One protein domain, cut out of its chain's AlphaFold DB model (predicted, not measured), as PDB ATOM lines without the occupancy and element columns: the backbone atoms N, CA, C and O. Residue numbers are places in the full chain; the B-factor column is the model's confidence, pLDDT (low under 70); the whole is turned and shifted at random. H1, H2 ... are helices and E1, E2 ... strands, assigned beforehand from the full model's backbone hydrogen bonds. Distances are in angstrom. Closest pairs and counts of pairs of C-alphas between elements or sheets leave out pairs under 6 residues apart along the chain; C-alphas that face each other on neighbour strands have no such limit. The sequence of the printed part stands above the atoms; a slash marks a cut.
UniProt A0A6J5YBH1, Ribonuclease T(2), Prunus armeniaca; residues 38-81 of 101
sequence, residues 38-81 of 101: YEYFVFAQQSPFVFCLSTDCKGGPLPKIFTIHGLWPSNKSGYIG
ATOM      1  N   TYR A  38     -66.454  24.715-113.365       82.75
ATOM      2  CA  TYR A  38     -66.006  25.967-112.773       82.75
ATOM      3  C   TYR A  38     -64.487  26.153-112.902       82.75
ATOM      4  O   TYR A  38     -63.736  25.181-113.019       82.75
ATOM      5  N   GLU A  39     -64.048  27.411-112.826       87.38
ATOM      6  CA  GLU A  39     -62.634  27.812-112.870       87.38
ATOM      7  C   GLU A  39     -62.082  28.183-111.488       87.38
ATOM      8  O   GLU A  39     -60.910  27.948-111.203       87.38
ATOM      9  N   TYR A  40     -62.908  28.779-110.625       86.75
ATOM     10  CA  TYR A  40     -62.516  29.211-109.284       86.75
ATOM     11  C   TYR A  40     -63.691  29.130-108.308       86.75
ATOM     12  O   TYR A  40     -64.837  28.911-108.702       86.75
ATOM     13  N   PHE A  41     -63.396  29.315-107.022       87.88
ATOM     14  CA  PHE A  41     -64.404  29.415-105.975       87.88
ATOM     15  C   PHE A  41     -64.484  30.833-105.426       87.88
ATOM     16  O   PHE A  41     -63.464  31.473-105.172       87.88
ATOM     17  N   VAL A  42     -65.709  31.288-105.185       90.75
ATOM     18  CA  VAL A  42     -65.991  32.499-104.419       90.75
ATOM     19  C   VAL A  42     -66.433  32.081-103.026       90.75
ATOM     20  O   VAL A  42     -67.489  31.470-102.858       90.75
ATOM     21  N   PHE A  43     -65.622  32.408-102.022       93.62
ATOM     22  CA  PHE A  43     -66.012  32.298-100.621       93.62
ATOM     23  C   PHE A  43     -66.668  33.610-100.185       93.62
ATOM     24  O   PHE A  43     -65.992  34.617 -99.966       93.62
ATOM     25  N   ALA A  44     -67.994  33.603-100.111       94.06
ATOM     26  CA  ALA A  44     -68.781  34.777 -99.786       94.06
ATOM     27  C   ALA A  44     -69.097  34.828 -98.294       94.06
ATOM     28  O   ALA A  44     -69.541  33.851 -97.682       94.06
ATOM     29  N   GLN A  45     -68.914  36.012 -97.722       95.81
ATOM     30  CA  GLN A  45     -69.255  36.314 -96.343       95.81
ATOM     31  C   GLN A  45     -70.307  37.419 -96.303       95.81
ATOM     32  O   GLN A  45     -70.305  38.320 -97.142       95.81
ATOM     33  N   GLN A  46     -71.199  37.364 -95.318       94.38
ATOM     34  CA  GLN A  46     -72.278  38.330 -95.147       94.38
ATOM     35  C   GLN A  46     -72.291  38.893 -93.731       94.38
ATOM     36  O   GLN A  46     -72.106  38.163 -92.756       94.38
ATOM     37  N   SER A  47     -72.528  40.202 -93.630       92.25
ATOM     38  CA  SER A  47     -72.786  40.874 -92.359       92.25
ATOM     39  C   SER A  47     -74.260  40.699 -91.985       92.25
ATOM     40  O   SER A  47     -75.119  41.211 -92.712       92.25
ATOM     41  N   PRO A  48     -74.579  40.023 -90.862       90.75
ATOM     42  CA  PRO A  48     -75.954  39.917 -90.382       90.75
ATOM     43  C   PRO A  48     -76.563  41.293 -90.113       90.75
ATOM     44  O   PRO A  48     -77.714  41.529 -90.452       90.75
ATOM     45  N   PHE A  49     -75.768  42.227 -89.578       88.50
ATOM     46  CA  PHE A  49     -76.222  43.585 -89.296       88.50
ATOM     47  C   PHE A  49     -76.733  44.289 -90.556       88.50
ATOM     48  O   PHE A  49     -77.861  44.762 -90.567       88.50
ATOM     49  N   VAL A  50     -75.934  44.315 -91.628       89.44
ATOM     50  CA  VAL A  50     -76.303  45.013 -92.873       89.44
ATOM     51  C   VAL A  50     -77.459  44.313 -93.582       89.44
ATOM     52  O   VAL A  50     -78.365  44.978 -94.072       89.44
ATOM     53  N   PHE A  51     -77.462  42.980 -93.609       90.25
ATOM     54  CA  PHE A  51     -78.539  42.214 -94.237       90.25
ATOM     55  C   PHE A  51     -79.897  42.459 -93.571       90.25
ATOM     56  O   PHE A  51     -80.914  42.598 -94.247       90.25
ATOM     57  N   CYS A  52     -79.906  42.568 -92.245       88.06
ATOM     58  CA  CYS A  52     -81.118  42.806 -91.474       88.06
ATOM     59  C   CYS A  52     -81.590  44.268 -91.483       88.06
ATOM     60  O   CYS A  52     -82.658  44.560 -90.956       88.06
ATOM     61  N   LEU A  53     -80.835  45.197 -92.085       86.81
ATOM     62  CA  LEU A  53     -81.351  46.545 -92.357       86.81
ATOM     63  C   LEU A  53     -82.372  46.536 -93.499       86.81
ATOM     64  O   LEU A  53     -83.296  47.345 -93.496       86.81
ATOM     65  N   SER A  54     -82.198  45.650 -94.484       82.12
ATOM     66  CA  SER A  54     -83.084  45.537 -95.649       82.12
ATOM     67  C   SER A  54     -84.102  44.401 -95.543       82.12
ATOM     68  O   SER A  54     -85.031  44.345 -96.346       82.12
ATOM     69  N   THR A  55     -83.939  43.499 -94.572       83.62
ATOM     70  CA  THR A  55     -84.779  42.311 -94.378       83.62
ATOM     71  C   THR A  55     -85.224  42.226 -92.925       83.62
ATOM     72  O   THR A  55     -84.402  42.380 -92.027       83.62
ATOM     73  N   ASP A  56     -86.504  41.938 -92.679       83.38
ATOM     74  CA  ASP A  56     -87.029  41.805 -91.318       83.38
ATOM     75  C   ASP A  56     -86.493  40.524 -90.651       83.38
ATOM     76  O   ASP A  56     -87.014  39.417 -90.827       83.38
ATOM     77  N   CYS A  57     -85.387  40.665 -89.924       84.31
ATOM     78  CA  CYS A  57     -84.757  39.579 -89.191       84.31
ATOM     79  C   CYS A  57     -85.395  39.440 -87.811       84.31
ATOM     80  O   CYS A  57     -85.211  40.283 -86.931       84.31
ATOM     81  N   LYS A  58     -86.109  38.336 -87.590       78.25
ATOM     82  CA  LYS A  58     -86.684  38.046 -86.276       78.25
ATOM     83  C   LYS A  58     -85.633  37.468 -85.329       78.25
ATOM     84  O   LYS A  58     -85.112  36.384 -85.568       78.25
ATOM     85  N   GLY A  59     -85.435  38.150 -84.200       66.38
ATOM     86  CA  GLY A  59     -84.831  37.587 -82.993       66.38
ATOM     87  C   GLY A  59     -83.442  38.118 -82.640       66.38
ATOM     88  O   GLY A  59     -82.582  38.245 -83.499       66.38
ATOM     89  N   GLY A  60     -83.249  38.339 -81.332       68.56
ATOM     90  CA  GLY A  60     -81.961  38.456 -80.640       68.56
ATOM     91  C   GLY A  60     -80.992  39.555 -81.107       68.56
ATOM     92  O   GLY A  60     -81.181  40.200 -82.133       68.56
ATOM     93  N   PRO A  61     -79.917  39.805 -80.343       79.25
ATOM     94  CA  PRO A  61     -78.830  40.648 -80.819       79.25
ATOM     95  C   PRO A  61     -78.119  39.979 -82.005       79.25
ATOM     96  O   PRO A  61     -77.684  38.830 -81.917       79.25
ATOM     97  N   LEU A  62     -77.975  40.714 -83.109       83.56
ATOM     98  CA  LEU A  62     -77.277  40.237 -84.302       83.56
ATOM     99  C   LEU A  62     -75.763  40.104 -84.045       83.56
ATOM    100  O   LEU A  62     -75.173  40.986 -83.409       83.56
ATOM    101  N   PRO A  63     -75.100  39.055 -84.573       84.00
ATOM    102  CA  PRO A  63     -73.649  38.940 -84.503       84.00
ATOM    103  C   PRO A  63     -72.960  40.133 -85.177       84.00
ATOM    104  O   PRO A  63     -73.329  40.537 -86.280       84.00
ATOM    105  N   LYS A  64     -71.911  40.660 -84.536       87.00
ATOM    106  CA  LYS A  64     -71.073  41.752 -85.074       87.00
ATOM    107  C   LYS A  64     -69.905  41.255 -85.936       87.00
ATOM    108  O   LYS A  64     -68.980  42.011 -86.213       87.00
ATOM    109  N   ILE A  65     -69.933  39.985 -86.327       92.25
ATOM    110  CA  ILE A  65     -68.928  39.353 -87.181       92.25
ATOM    111  C   ILE A  65     -69.552  38.985 -88.522       92.25
ATOM    112  O   ILE A  65     -70.758  38.748 -88.617       92.25
ATOM    113  N   PHE A  66     -68.719  38.918 -89.555       93.44
ATOM    114  CA  PHE A  66     -69.125  38.321 -90.817       93.44
ATOM    115  C   PHE A  66     -69.386  36.826 -90.631       93.44
ATOM    116  O   PHE A  66     -68.692  36.138 -89.883       93.44
ATOM    117  N   THR A  67     -70.414  36.339 -91.313       91.50
ATOM    118  CA  THR A  67     -70.818  34.932 -91.311       91.50
ATOM    119  C   THR A  67     -70.666  34.357 -92.709       91.50
ATOM    120  O   THR A  67     -70.680  35.096 -93.695       91.50
ATOM    121  N   ILE A  68     -70.498  33.040 -92.803       94.38
ATOM    122  CA  ILE A  68     -70.403  32.354 -94.093       94.38
ATOM    123  C   ILE A  68     -71.750  32.493 -94.802       94.38
ATOM    124  O   ILE A  68     -72.766  32.031 -94.290       94.38
ATOM    125  N   HIS A  69     -71.748  33.116 -95.980       93.38
ATOM    126  CA  HIS A  69     -72.912  33.129 -96.861       93.38
ATOM    127  C   HIS A  69     -72.918  31.851 -97.698       93.38
ATOM    128  O   HIS A  69     -73.911  31.129 -97.750       93.38
ATOM    129  N   GLY A  70     -71.793  31.551 -98.343       91.62
ATOM    130  CA  GLY A  70     -71.690  30.381 -99.195       91.62
ATOM    131  C   GLY A  70     -70.333  30.248 -99.860       91.62
ATOM    132  O   GLY A  70     -69.512  31.166 -99.862       91.62
ATOM    133  N   LEU A  71     -70.121  29.072-100.436       90.50
ATOM    134  CA  LEU A  71     -69.004  28.776-101.313       90.50
ATOM    135  C   LEU A  71     -69.578  28.480-102.695       90.50
ATOM    136  O   LEU A  71     -70.318  27.509-102.860       90.50
ATOM    137  N   TRP A  72     -69.263  29.320-103.675       87.00
ATOM    138  CA  TRP A  72     -69.844  29.225-105.010       87.00
ATOM    139  C   TRP A  72     -68.780  28.876-106.046       87.00
ATOM    140  O   TRP A  72     -67.818  29.630-106.202       87.00
ATOM    141  N   PRO A  73     -68.938  27.764-106.784       87.44
ATOM    142  CA  PRO A  73     -68.195  27.550-108.015       87.44
ATOM    143  C   PRO A  73     -68.495  28.692-108.994       87.44
ATOM    144  O   PRO A  73     -69.643  29.115-109.130       87.44
ATOM    145  N   SER A  74     -67.477  29.230-109.658       85.81
ATOM    146  CA  SER A  74     -67.614  30.372-110.568       85.81
ATOM    147  C   SER A  74     -66.687  30.252-111.775       85.81
ATOM    148  O   SER A  74     -65.687  29.532-111.755       85.81
ATOM    149  N   ASN A  75     -67.053  30.950-112.845       86.19
ATOM    150  CA  ASN A  75     -66.302  31.041-114.092       86.19
ATOM    151  C   ASN A  75     -66.197  32.523-114.482       86.19
ATOM    152  O   ASN A  75     -67.075  33.316-114.128       86.19
ATOM    153  N   LYS A  76     -65.162  32.921-115.225       80.19
ATOM    154  CA  LYS A  76     -65.019  34.301-115.726       80.19
ATOM    155  C   LYS A  76     -66.194  34.737-116.604       80.19
ATOM    156  O   LYS A  76     -66.489  35.925-116.680       80.19
ATOM    157  N   SER A  77     -66.867  33.784-117.248       78.88
ATOM    158  CA  SER A  77     -68.088  33.993-118.034       78.88
ATOM    159  C   SER A  77     -69.360  34.172-117.188       78.88
ATOM    160  O   SER A  77     -70.402  34.514-117.742       78.88
ATOM    161  N   GLY A  78     -69.287  33.999-115.861       70.31
ATOM    162  CA  GLY A  78     -70.373  34.291-114.927       70.31
ATOM    163  C   GLY A  78     -70.970  33.064-114.231       70.31
ATOM    164  O   GLY A  78     -70.276  32.094-113.920       70.31
ATOM    165  N   TYR A  79     -72.266  33.164-113.915       68.06
ATOM    166  CA  TYR A  79     -73.010  32.212-113.087       68.06
ATOM    167  C   TYR A  79     -73.016  30.800-113.677       68.06
ATOM    168  O   TYR A  79     -73.404  30.584-114.826       68.06
ATOM    169  N   ILE A  80     -72.641  29.831-112.845       74.31
ATOM    170  CA  ILE A  80     -72.757  28.409-113.146       74.31
ATOM    171  C   ILE A  80     -74.105  27.959-112.592       74.31
ATOM    172  O   ILE A  80     -74.342  28.040-111.387       74.31
ATOM    173  N   GLY A  81     -74.994  27.541-113.493       73.88
ATOM    174  CA  GLY A  81     -76.328  27.046-113.159       73.88
ATOM    175  C   GLY A  81     -76.325  25.859-112.190       73.88
ATOM    176  O   GLY A  81     -75.270  25.314-111.862       73.88
TER     177      GLY A  81
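AT A GLANCE: This is residues 38 to 81 of the 101 residues of the protein "Ribonuclease T(2)" of Prunus armeniaca (UniProt A0A6J5YBH1). A narrow two-stranded antiparallel ribbon, E1 beside E2, makes much of the length of a rod; the short helix H1 and the long loop of residues 55 to 66 lie at one end of it, and residues 75 to 81 turn back at the other end. The loop swings wide from the far end of H1 and returns to the ribbon, where E2 begins. The printed part has 44 residues with two named strands and one named helix, in the order E1, H1, E2, and its class is mixed, helices and strands. The whole is only just loose, close to extended, with a radius of gyration of the C-alphas of 13.9 A and spans of 39 by 18 by 12 A.

IN THESE COORDINATES: Strand E1 is residues 40 to 46, 19.5 A from first to last C-alpha, and begins at C-alpha 40, (-62.516, 29.211, -109.284). Strand E2 is residues 67 to 74, 20.0 A from first to last C-alpha, and ends at C-alpha 74, (-67.614, 30.372, -110.568). Helix H1 is residues 48 to 54, 10.5 A long in the same measure, from C-alpha 48 at (-75.954, 39.917, -90.382) to C-alpha 54 at (-83.084, 45.537, -95.649).

HOW THE PARTS SIT: E1 and E2 are antiparallel neighbours, with 157 degrees between their N-to-C directions. C-alphas that face each other include 40 and 74 at 5.4 A, 43 and 71 at 4.7 A, and 46 and 67 at 5.3 A. At one end of the pair N 40 and O 74 are within hydrogen-bond range at 3.1 A; at the other, N 46 and O 67 are within range at 2.8 A. A tight link of one residue, Ser 47, joins E1 to H1. H1 and E2 have one pair of C-alphas within 8 A, those of Pro 48 and Thr 67, at 7.2 A, while their centres are 17.7 A apart. In the backbone of H1, 2 of 3 O i to N i+4 pairs are within hydrogen-bond range.

THE WHOLE: The two C-alphas farthest apart are those of Gly 60 and Ser 77, at 40.1 A. The first and last printed C-alphas, of Tyr 38 and Gly 81, are 10.4 A apart. The link from H1 to E2 is long, 12 residues, 55 to 66, with no named element; their C-alphas lie 9 to 20 A from the mean of all C-alphas. The printed part has no cut. Its mean pLDDT is 85.4, and in this predicted model residues 59 to 60 and residue 79 are under 70.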